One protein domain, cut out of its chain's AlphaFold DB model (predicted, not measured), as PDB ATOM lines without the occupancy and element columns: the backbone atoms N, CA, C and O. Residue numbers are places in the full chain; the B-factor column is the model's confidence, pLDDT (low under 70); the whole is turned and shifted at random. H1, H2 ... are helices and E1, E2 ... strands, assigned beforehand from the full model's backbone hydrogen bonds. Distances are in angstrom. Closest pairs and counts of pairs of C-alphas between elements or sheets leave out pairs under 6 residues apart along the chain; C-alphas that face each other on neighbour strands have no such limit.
ATOM      1  N   THR A  20      37.007 -45.046 -53.410       82.94
ATOM      2  CA  THR A  20      38.352 -45.234 -52.834       82.94
ATOM      3  C   THR A  20      39.456 -45.086 -53.882       82.94
ATOM      4  O   THR A  20      40.487 -44.468 -53.611       82.94
ATOM      5  N   ARG A  21      39.241 -45.577 -55.112       83.56
ATOM      6  CA  ARG A  21      40.201 -45.434 -56.220       83.56
ATOM      7  C   ARG A  21      40.463 -43.963 -56.577       83.56
ATOM      8  O   ARG A  21      41.625 -43.557 -56.516       83.56
ATOM      9  N   PRO A  22      39.447 -43.145 -56.920       81.69
ATOM     10  CA  PRO A  22      39.678 -41.732 -57.217       81.69
ATOM     11  C   PRO A  22      40.216 -40.951 -56.006       81.69
ATOM     12  O   PRO A  22      41.026 -40.038 -56.186       81.69
ATOM     13  N   ALA A  23      39.843 -41.327 -54.777       83.88
ATOM     14  CA  ALA A  23      40.418 -40.741 -53.566       83.88
ATOM     15  C   ALA A  23      41.927 -41.028 -53.446       83.88
ATOM     16  O   ALA A  23      42.720 -40.109 -53.241       83.88
ATOM     17  N   THR A  24      42.341 -42.277 -53.677       85.19
ATOM     18  CA  THR A  24      43.757 -42.686 -53.677       85.19
ATOM     19  C   THR A  24      44.557 -41.934 -54.742       85.19
ATOM     20  O   THR A  24      45.646 -41.430 -54.471       85.19
ATOM     21  N   GLU A  25      44.013 -41.796 -55.955       85.75
ATOM     22  CA  GLU A  25      44.660 -41.020 -57.022       85.75
ATOM     23  C   GLU A  25      44.805 -39.539 -56.656       85.75
ATOM     24  O   GLU A  25      45.813 -38.912 -56.990       85.75
ATOM     25  N   THR A  26      43.817 -38.980 -55.958       84.44
ATOM     26  CA  THR A  26      43.851 -37.593 -55.486       84.44
ATOM     27  C   THR A  26      44.935 -37.398 -54.429       84.44
ATOM     28  O   THR A  26      45.750 -36.488 -54.568       84.44
ATOM     29  N   LEU A  27      45.021 -38.281 -53.428       84.31
ATOM     30  CA  LEU A  27      46.089 -38.243 -52.421       84.31
ATOM     31  C   LEU A  27      47.476 -38.382 -53.051       84.31
ATOM     32  O   LEU A  27      48.381 -37.611 -52.731       84.31
ATOM     33  N   LYS A  28      47.613 -39.277 -54.033       85.94
ATOM     34  CA  LYS A  28      48.857 -39.455 -54.784       85.94
ATOM     35  C   LYS A  28      49.273 -38.187 -55.532       85.94
ATOM     36  O   LYS A  28      50.448 -37.827 -55.516       85.94
ATOM     37  N   LYS A  29      48.324 -37.478 -56.157       85.25
ATOM     38  CA  LYS A  29      48.584 -36.177 -56.808       85.25
ATOM     39  C   LYS A  29      49.030 -35.101 -55.813       85.25
ATOM     40  O   LYS A  29      49.782 -34.214 -56.198       85.25
ATOM     41  N   LEU A  30      48.599 -35.198 -54.557       81.50
ATOM     42  CA  LEU A  30      49.007 -34.314 -53.459       81.50
ATOM     43  C   LEU A  30      50.329 -34.746 -52.797       81.50
ATOM     44  O   LEU A  30      50.761 -34.121 -51.834       81.50
ATOM     45  N   GLY A  31      50.977 -35.806 -53.291       81.81
ATOM     46  CA  GLY A  31      52.242 -36.318 -52.755       81.81
ATOM     47  C   GLY A  31      52.100 -37.234 -51.534       81.81
ATOM     48  O   GLY A  31      53.112 -37.627 -50.958       81.81
ATOM     49  N   ILE A  32      50.874 -37.605 -51.156       83.25
ATOM     50  CA  ILE A  32      50.586 -38.512 -50.040       83.25
ATOM     51  C   ILE A  32      50.425 -39.923 -50.615       83.25
ATOM     52  O   ILE A  32      49.433 -40.224 -51.277       83.25
ATOM     53  N   ASN A  33      51.424 -40.778 -50.395       84.31
ATOM     54  CA  ASN A  33      51.459 -42.150 -50.928       84.31
ATOM     55  C   ASN A  33      51.244 -43.214 -49.842       84.31
ATOM     56  O   ASN A  33      50.969 -44.368 -50.149       84.31
ATOM     57  N   ASP A  34      51.372 -42.805 -48.587       83.50
ATOM     58  CA  ASP A  34      51.328 -43.583 -47.356       83.50
ATOM     59  C   ASP A  34      49.949 -43.482 -46.686       83.50
ATOM     60  O   ASP A  34      49.857 -43.340 -45.472       83.50
ATOM     61  N   ALA A  35      48.861 -43.482 -47.461       84.31
ATOM     62  CA  ALA A  35      47.511 -43.279 -46.941       84.31
ATOM     63  C   ALA A  35      46.558 -44.436 -47.263       84.31
ATOM     64  O   ALA A  35      46.472 -44.886 -48.403       84.31
ATOM     65  N   CYS A  36      45.793 -44.858 -46.255       83.44
ATOM     66  CA  CYS A  36      44.707 -45.824 -46.366       83.44
ATOM     67  C   CYS A  36      43.360 -45.097 -46.264       83.44
ATOM     68  O   CYS A  36      43.131 -44.329 -45.327       83.44
ATOM     69  N   ILE A  37      42.473 -45.309 -47.238       84.81
ATOM     70  CA  ILE A  37      41.136 -44.708 -47.250       84.81
ATOM     71  C   ILE A  37      40.226 -45.489 -46.299       84.81
ATOM     72  O   ILE A  37      40.043 -46.688 -46.470       84.81
ATOM     73  N   ILE A  38      39.614 -44.792 -45.341       84.50
ATOM     74  CA  ILE A  38      38.675 -45.389 -44.381       84.50
ATOM     75  C   ILE A  38      37.243 -45.294 -44.896       84.50
ATOM     76  O   ILE A  38      36.469 -46.245 -44.815       84.50
ATOM     77  N   THR A  39      36.855 -44.130 -45.420       82.69
ATOM     78  CA  THR A  39      35.511 -43.919 -45.960       82.69
ATOM     79  C   THR A  39      35.559 -42.898 -47.086       82.69
ATOM     80  O   THR A  39      36.090 -41.800 -46.926       82.69
ATOM     81  N   ALA A  40      34.967 -43.246 -48.227       83.19
ATOM     82  CA  ALA A  40      34.871 -42.371 -49.389       83.19
ATOM     83  C   ALA A  40      33.404 -42.257 -49.834       83.19
ATOM     84  O   ALA A  40      32.996 -42.945 -50.765       83.19
ATOM     85  N   PRO A  41      32.590 -41.414 -49.168       76.31
ATOM     86  CA  PRO A  41      31.181 -41.256 -49.526       76.31
ATOM     87  C   PRO A  41      30.994 -40.584 -50.894       76.31
ATOM     88  O   PRO A  41      29.954 -40.744 -51.529       76.31
ATOM     89  N   ASN A  42      31.970 -39.793 -51.345       76.06
ATOM     90  CA  ASN A  42      31.951 -39.112 -52.635       76.06
ATOM     91  C   ASN A  42      33.407 -38.832 -53.092       76.06
ATOM     92  O   ASN A  42      34.339 -38.930 -52.292       76.06
ATOM     93  N   PRO A  43      33.648 -38.473 -54.366       71.50
ATOM     94  CA  PRO A  43      35.008 -38.271 -54.879       71.50
ATOM     95  C   PRO A  43      35.660 -36.959 -54.411       71.50
ATOM     96  O   PRO A  43      36.844 -36.740 -54.658       71.50
ATOM     97  N   ILE A  44      34.896 -36.071 -53.770       76.50
ATOM     98  CA  ILE A  44      35.337 -34.729 -53.362       76.50
ATOM     99  C   ILE A  44      35.603 -34.612 -51.857       76.50
ATOM    100  O   ILE A  44      36.270 -33.670 -51.441       76.50
ATOM    101  N   THR A  45      35.110 -35.555 -51.054       82.12
ATOM    102  CA  THR A  45      35.262 -35.637 -49.602       82.12
ATOM    103  C   THR A  45      35.463 -37.084 -49.176       82.12
ATOM    104  O   THR A  45      34.630 -37.946 -49.455       82.12
ATOM    105  N   PHE A  46      36.561 -37.355 -48.484       85.75
ATOM    106  CA  PHE A  46      36.877 -38.692 -47.992       85.75
ATOM    107  C   PHE A  46      37.770 -38.612 -46.760       85.75
ATOM    108  O   PHE A  46      38.486 -37.628 -46.563       85.75
ATOM    109  N   THR A  47      37.732 -39.646 -45.928       87.69
ATOM    110  CA  THR A  47      38.595 -39.778 -44.754       87.69
ATOM    111  C   THR A  47      39.666 -40.831 -44.989       87.69
ATOM    112  O   THR A  47      39.430 -41.861 -45.626       87.69
ATOM    113  N   TYR A  48      40.865 -40.559 -44.491       86.44
ATOM    114  CA  TYR A  48      42.020 -41.424 -44.659       86.44
ATOM    115  C   TYR A  48      42.912 -41.401 -43.418       86.44
ATOM    116  O   TYR A  48      42.973 -40.413 -42.687       86.44
ATOM    117  N   CYS A  49      43.626 -42.496 -43.201       86.88
ATOM    118  CA  CYS A  49      44.668 -42.619 -42.191       86.88
ATOM    119  C   CYS A  49      46.024 -42.666 -42.886       86.88
ATOM    120  O   CYS A  49      46.125 -43.204 -43.988       86.88
ATOM    121  N   ARG A  50      47.068 -42.125 -42.255       84.69
ATOM    122  CA  ARG A  50      48.440 -42.315 -42.740       84.69
ATOM    123  C   ARG A  50      49.075 -43.540 -42.106       84.69
ATOM    124  O   ARG A  50      48.798 -43.863 -40.954       84.69
ATOM    125  N   GLU A  51      49.952 -44.197 -42.846       81.56
ATOM    126  CA  GLU A  51      50.702 -45.344 -42.363       81.56
ATOM    127  C   GLU A  51      51.559 -44.935 -41.155       81.56
ATOM    128  O   GLU A  51      52.303 -43.957 -41.186       81.56
ATOM    129  N   GLY A  52      51.397 -45.646 -40.037       74.81
ATOM    130  CA  GLY A  52      52.083 -45.320 -38.783       74.81
ATOM    131  C   GLY A  52      51.480 -44.157 -37.984       74.81
ATOM    132  O   GLY A  52      51.958 -43.904 -36.879       74.81
ATOM    133  N   SER A  53      50.420 -43.503 -38.476       75.81
ATOM    134  CA  SER A  53      49.676 -42.486 -37.730       75.81
ATOM    135  C   SER A  53      48.295 -42.990 -37.321       75.81
ATOM    136  O   SER A  53      47.551 -43.558 -38.115       75.81
ATOM    137  N   SER A  54      47.923 -42.725 -36.076       80.38
ATOM    138  CA  SER A  54      46.575 -42.949 -35.547       80.38
ATOM    139  C   SER A  54      45.625 -41.781 -35.849       80.38
ATOM    140  O   SER A  54      44.462 -41.803 -35.456       80.38
ATOM    141  N   THR A  55      46.107 -40.737 -36.528       82.50
ATOM    142  CA  THR A  55      45.307 -39.556 -36.854       82.50
ATOM    143  C   THR A  55      44.441 -39.788 -38.088       82.50
ATOM    144  O   THR A  55      44.927 -40.186 -39.152       82.50
ATOM    145  N   LEU A  56      43.148 -39.504 -37.942       85.19
ATOM    146  CA  LEU A  56      42.172 -39.538 -39.017       85.19
ATOM    147  C   LEU A  56      42.138 -38.177 -39.708       85.19
ATOM    148  O   LEU A  56      41.785 -37.153 -39.113       85.19
ATOM    149  N   TRP A  57      42.479 -38.180 -40.988       87.19
ATOM    150  CA  TRP A  57      42.464 -37.004 -41.842       87.19
ATOM    151  C   TRP A  57      41.218 -37.017 -42.716       87.19
ATOM    152  O   TRP A  57      40.753 -38.074 -43.141       87.19
ATOM    153  N   LYS A  58      40.694 -35.838 -43.032       86.56
ATOM    154  CA  LYS A  58      39.644 -35.645 -44.029       86.56
ATOM    155  C   LYS A  58      40.186 -34.801 -45.156       86.56
ATOM    156  O   LYS A  58      40.709 -33.715 -44.931       86.56
ATOM    157  N   TYR A  59      40.032 -35.307 -46.367       83.19
ATOM    158  CA  TYR A  59      40.167 -34.518 -47.570       83.19
ATOM    159  C   TYR A  59      38.804 -33.947 -47.957       83.19
ATOM    160  O   TYR A  59      37.803 -34.664 -47.913       83.19
ATOM    161  N   GLN A  60      38.762 -32.678 -48.348       83.56
ATOM    162  CA  GLN A  60      37.582 -32.001 -48.867       83.56
ATOM    163  C   GLN A  60      38.007 -30.967 -49.917       83.56
ATOM    164  O   GLN A  60      38.765 -30.049 -49.628       83.56
ATOM    165  N   ALA A  61      37.541 -31.123 -51.157       70.56
ATOM    166  CA  ALA A  61      37.964 -30.274 -52.273       70.56
ATOM    167  C   ALA A  61      37.468 -28.815 -52.167       70.56
ATOM    168  O   ALA A  61      38.133 -27.918 -52.685       70.56
ATOM    169  N   LEU A  62      36.325 -28.597 -51.507       65.62
ATOM    170  CA  LEU A  62      35.677 -27.298 -51.303       65.62
ATOM    171  C   LEU A  62      35.181 -27.202 -49.857       65.62
ATOM    172  O   LEU A  62      34.342 -28.004 -49.434       65.62
ATOM    173  N   ASP A  63      35.719 -26.245 -49.105       62.22
ATOM    174  CA  ASP A  63      35.189 -25.876 -47.796       62.22
ATOM    175  C   ASP A  63      33.907 -25.040 -47.977       62.22
ATOM    176  O   ASP A  63      33.835 -24.206 -48.883       62.22
ATOM    177  N   LEU A  64      32.884 -25.262 -47.148       59.50
ATOM    178  CA  LEU A  64      31.569 -24.606 -47.292       59.50
ATOM    179  C   LEU A  64      31.683 -23.073 -47.193       59.50
ATOM    180  O   LEU A  64      30.976 -22.340 -47.885       59.50
ATOM    181  N   GLU A  65      32.632 -22.587 -46.393       58.59
ATOM    182  CA  GLU A  65      32.964 -21.164 -46.268       58.59
ATOM    183  C   GLU A  65      33.601 -20.598 -47.550       58.59
ATOM    184  O   GLU A  65      33.326 -19.466 -47.953       58.59
ATOM    185  N   GLN A  66      34.410 -21.400 -48.251       58.31
ATOM    186  CA  GLN A  66      35.021 -21.005 -49.522       58.31
ATOM    187  C   GLN A  66      33.990 -20.954 -50.651       58.31
ATOM    188  O   GLN A  66      34.043 -20.047 -51.480       58.31
ATOM    189  N   GLU A  67      33.025 -21.873 -50.673       57.62
ATOM    190  CA  GLU A  67      31.920 -21.839 -51.637       57.62
ATOM    191  C   GLU A  67      31.025 -20.607 -51.418       57.62
ATOM    192  O   GLU A  67      30.673 -19.910 -52.375       57.62
ATOM    193  N   ALA A  68      30.748 -20.256 -50.157       59.84
ATOM    194  CA  ALA A  68      30.029 -19.033 -49.809       59.84
ATOM    195  C   ALA A  68      30.794 -17.754 -50.209       59.84
ATOM    196  O   ALA A  68      30.174 -16.787 -50.657       59.84
ATOM    197  N   ALA A  69      32.128 -17.743 -50.099       60.16
ATOM    198  CA  ALA A  69      32.967 -16.627 -50.544       60.16
ATOM    199  C   ALA A  69      32.996 -16.482 -52.081       60.16
ATOM    200  O   ALA A  69      32.922 -15.359 -52.587       60.16
ATOM    201  N   ILE A  70      33.010 -17.595 -52.834       58.94
ATOM    202  CA  ILE A  70      32.880 -17.585 -54.306       58.94
ATOM    203  C   ILE A  70      31.523 -17.001 -54.717       58.94
ATOM    204  O   ILE A  70      31.466 -16.134 -55.590       58.94
ATOM    205  N   LEU A  71      30.436 -17.430 -54.066       61.06
ATOM    206  CA  LEU A  71      29.086 -16.913 -54.323       61.06
ATOM    207  C   LEU A  71      28.955 -15.416 -54.001       61.06
ATOM    208  O   LEU A  71      28.164 -14.719 -54.635       61.06
ATOM    209  N   LYS A  72      29.746 -14.910 -53.049       67.31
ATOM    210  CA  LYS A  72      29.824 -13.483 -52.700       67.31
ATOM    211  C   LYS A  72      30.800 -12.677 -53.569       67.31
ATOM    212  O   LYS A  72      30.889 -11.465 -53.394       67.31
ATOM    213  N   GLY A  73      31.499 -13.309 -54.516       57.56
ATOM    214  CA  GLY A  73      32.445 -12.642 -55.416       57.56
ATOM    215  C   GLY A  73      33.768 -12.238 -54.756       57.56
ATOM    216  O   GLY A  73      34.495 -11.406 -55.302       57.56
ATOM    217  N   GLU A  74      34.094 -12.806 -53.593       60.09
ATOM    218  CA  GLU A  74      35.350 -12.535 -52.899       60.09
ATOM    219  C   GLU A  74      36.512 -13.311 -53.533       60.09
ATOM    220  O   GLU A  74      36.394 -14.470 -53.937       60.09
ATOM    221  N   LYS A  75      37.666 -12.651 -53.656       50.25
ATOM    222  CA  LYS A  75      38.864 -13.221 -54.280       50.25
ATOM    223  C   LYS A  75      39.486 -14.225 -53.306       50.25
ATOM    224  O   LYS A  75      40.050 -13.820 -52.293       50.25
ATOM    225  N   LEU A  76      39.374 -15.521 -53.602       54.28
ATOM    226  CA  LEU A  76      39.881 -16.569 -52.714       54.28
ATOM    227  C   LEU A  76      41.396 -16.425 -52.486       54.28
ATOM    228  O   LEU A  76      42.146 -16.281 -53.460       54.28
ATOM    229  N   PRO A  77      41.879 -16.534 -51.235       51.00
ATOM    230  CA  PRO A  77      43.283 -16.820 -50.992       51.00
ATOM    231  C   PRO A  77      43.621 -18.195 -51.589       51.00
ATOM    232  O   PRO A  77      42.818 -19.124 -51.525       51.00
ATOM    233  N   SER A  78      44.803 -18.295 -52.204       48.19
ATOM    234  CA  SER A  78      45.386 -19.503 -52.807       48.19
ATOM    235  C   SER A  78      44.967 -20.787 -52.075       48.19
ATOM    236  O   SER A  78      45.393 -21.034 -50.947       48.19
ATOM    237  N   ALA A  79      44.116 -21.584 -52.727       50.75
ATOM    238  CA  ALA A  79      43.364 -22.714 -52.177       50.75
ATOM    239  C   ALA A  79      44.210 -23.974 -51.889       50.75
ATOM    240  O   ALA A  79      43.851 -25.076 -52.307       50.75
ATOM    241  N   ASP A  80      45.329 -23.813 -51.187       51.38
ATOM    242  CA  ASP A  80      46.209 -24.920 -50.793       51.38
ATOM    243  C   ASP A  80      46.058 -25.283 -49.303       51.38
ATOM    244  O   ASP A  80      46.257 -26.424 -48.903       51.38
ATOM    245  N   TYR A  81      45.598 -24.339 -48.473       46.22
ATOM    246  CA  TYR A  81      45.588 -24.489 -47.010       46.22
ATOM    247  C   TYR A  81      44.327 -25.134 -46.399       46.22
ATOM    248  O   TYR A  81      44.301 -25.369 -45.196       46.22
ATOM    249  N   GLY A  82      43.279 -25.419 -47.184       53.84
ATOM    250  CA  GLY A  82      41.957 -25.805 -46.648       53.84
ATOM    251  C   GLY A  82      41.465 -27.212 -46.991       53.84
ATOM    252  O   GLY A  82      40.394 -27.607 -46.544       53.84
ATOM    253  N   ARG A  83      42.204 -27.976 -47.805       70.69
ATOM    254  CA  ARG A  83      41.682 -29.236 -48.366       70.69
ATOM    255  C   ARG A  83      41.861 -30.450 -47.472       70.69
ATOM    256  O   ARG A  83      41.218 -31.464 -47.714       70.69
ATOM    257  N   ILE A  84      42.759 -30.383 -46.495       75.50
ATOM    258  CA  ILE A  84      43.070 -31.492 -45.596       75.50
ATOM    259  C   ILE A  84      42.913 -30.998 -44.167       75.50
ATOM    260  O   ILE A  84      43.632 -30.098 -43.738       75.50
ATOM    261  N   THR A  85      41.993 -31.602 -43.428       80.81
ATOM    262  CA  THR A  85      41.732 -31.282 -42.025       80.81
ATOM    263  C   THR A  85      41.902 -32.524 -41.159       80.81
ATOM    264  O   THR A  85      41.719 -33.653 -41.617       80.81
ATOM    265  N   VAL A  86      42.299 -32.331 -39.901       78.88
ATOM    266  CA  VAL A  86      42.320 -33.412 -38.910       78.88
ATOM    267  C   VAL A  86      40.901 -33.565 -38.381       78.88
ATOM    268  O   VAL A  86      40.334 -32.605 -37.865       78.88
ATOM    269  N   VAL A  87      40.327 -34.755 -38.526       79.25
ATOM    270  CA  VAL A  87      39.013 -35.074 -37.951       79.25
ATOM    271  C   VAL A  87      39.180 -35.487 -36.501       79.25
ATOM    272  O   VAL A  87      38.471 -34.999 -35.630       79.25
ATOM    273  N   GLU A  88      40.127 -36.386 -36.250       77.75
ATOM    274  CA  GLU A  88      40.320 -36.990 -34.941       77.75
ATOM    275  C   GLU A  88      41.779 -37.418 -34.778       77.75
ATOM    276  O   GLU A  88      42.373 -38.016 -35.681       77.75
ATOM    277  N   ALA A  89      42.367 -37.100 -33.629       69.00
ATOM    278  CA  ALA A  89      43.640 -37.675 -33.216       69.00
ATOM    279  C   ALA A  89      43.370 -38.989 -32.469       69.00
ATOM    280  O   ALA A  89      42.441 -39.047 -31.673       69.00
ATOM    281  N   ASP A  90      44.169 -40.026 -32.729       70.19
ATOM    282  CA  ASP A  90      44.022 -41.353 -32.112       70.19
ATOM    283  C   ASP A  90      42.710 -42.095 -32.428       70.19
ATOM    284  O   ASP A  90      42.106 -42.741 -31.571       70.19
ATOM    285  N   SER A  91      42.277 -42.057 -33.689       67.62
ATOM    286  CA  SER A  91      41.041 -42.711 -34.111       67.62
ATOM    287  C   SER A  91      41.170 -44.238 -34.132       67.62
ATOM    288  O   SER A  91      42.085 -44.813 -34.736       67.62
ATOM    289  N   ALA A  92      40.186 -44.919 -33.538       71.12
ATOM    290  CA  ALA A  92      40.073 -46.377 -33.562       71.12
ATOM    291  C   ALA A  92      39.961 -46.939 -34.991       71.12
ATOM    292  O   ALA A  92      40.395 -48.064 -35.240       71.12
ATOM    293  N   ALA A  93      39.453 -46.143 -35.939       70.56
ATOM    294  CA  ALA A  93      39.371 -46.516 -37.348       70.56
ATOM    295  C   ALA A  93      40.760 -46.741 -37.977       70.56
ATOM    296  O   ALA A  93      40.938 -47.678 -38.749       70.56
ATOM    297  N   CYS A  94      41.764 -45.946 -37.584       70.44
ATOM    298  CA  CYS A  94      43.149 -46.109 -38.038       70.44
ATOM    299  C   CYS A  94      43.883 -47.253 -37.310       70.44
ATOM    300  O   CYS A  94      44.891 -47.761 -37.796       70.44
ATOM    301  N   LEU A  95      43.389 -47.671 -36.139       66.62
ATOM    302  CA  LEU A  95      43.927 -48.804 -35.376       66.62
ATOM    303  C   LEU A  95      43.405 -50.154 -35.888       66.62
ATOM    304  O   LEU A  95      44.103 -51.165 -35.779       66.62
ATOM    305  N   GLN A  96      42.194 -50.177 -36.451       55.81
ATOM    306  CA  GLN A  96      41.500 -51.406 -36.832       55.81
ATOM    307  C   GLN A  96      42.171 -52.141 -38.008       55.81
ATOM    308  O   GLN A  96      42.117 -53.370 -38.058       55.81
ATOM    309  N   ASP A  97      42.912 -51.418 -38.856       53.03
ATOM    310  CA  ASP A  97      43.642 -51.956 -40.017       53.03
ATOM    311  C   ASP A  97      44.916 -52.751 -39.640       53.03
ATOM    312  O   ASP A  97      45.546 -53.400 -40.473       53.03
ATOM    313  N   LYS A  98      45.290 -52.782 -38.348       49.81
ATOM    314  CA  LYS A  98      46.299 -53.732 -37.834       49.81
ATOM    315  C   LYS A  98      45.742 -55.133 -37.587       49.81
ATOM    316  O   LYS A  98      46.509 -56.037 -37.251       49.81
ATOM    317  N   THR A  99      44.434 -55.333 -37.730       45.19
ATOM    318  CA  THR A  99      43.830 -56.654 -37.565       45.19
ATOM    319  C   THR A  99      43.856 -57.362 -38.919       45.19
ATOM    320  O   THR A  99      43.115 -56.961 -39.814       45.19
TER     321      THR A  99
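This is residues 20 to 99 of the 174 residues of an uncharacterized protein of Pseudomonas arsenicoxydans (UniProt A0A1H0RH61). A strongly twisted sheet of four strands has H1 across one face and the short H3 on the opposite face. Between E3 and E4 the chain makes a long excursion away from the sheet, through H2 and the loop 72 to 83, and its residues 68 to 73 stick out. The printed part has 80 residues, in the order H1 E1 E2 E3 H2 E4 H3, of mixed class, with the antiparallel sheet ordered E1 E2 E3 E4. It is only just compact, close to loose, with a radius of gyration of the C-alphas of 14.0 A and spans of 49 by 23 by 21 A.

H1, residues 20 to 29, begins at C-alpha 20 (38.352, -45.234, -52.834) and is 14.2 A long. E1, residues 35 to 42, 17.1 A, bends by 70 degrees at residue 38. E2 is residues 45 to 50, 16.3 A, and E3 residues 56 to 60, 13.2 A. H2 is residues 64 to 71, E4 residues 84 to 88, and H3 residues 92 to 96, ending at C-alpha 96 (41.500, -51.406, -36.832).

E1, E2 and E3 form a meander, each strand the antiparallel neighbour of the one before, with N 36 and O 49 at 2.8 A and N 48 and O 57 at 2.8 A. E4 is antiparallel to E3, with N 58 and O 85 at 2.8 A. H1 is on the sheet at a height of 8.4 A; its closest C-alphas to E1 are Thr 20 and Ala 40, 5.7 A. H3 is on the sheet at a height of 9.3 A; its closest C-alphas to E2 are Cys 94 and Cys 49, 5.6 A. H2 is not on the sheet. In H1, H2 and H3 every O i to N i+4 pair is within hydrogen-bond range.

The C-alphas farthest apart, Gly 73 and Thr 99, are 48.8 A apart. The printed part has no cut, and the link from H2 to E4 is long. Confidence is under 70 at residues 62 to 82, 89, 91 and 95 to 99.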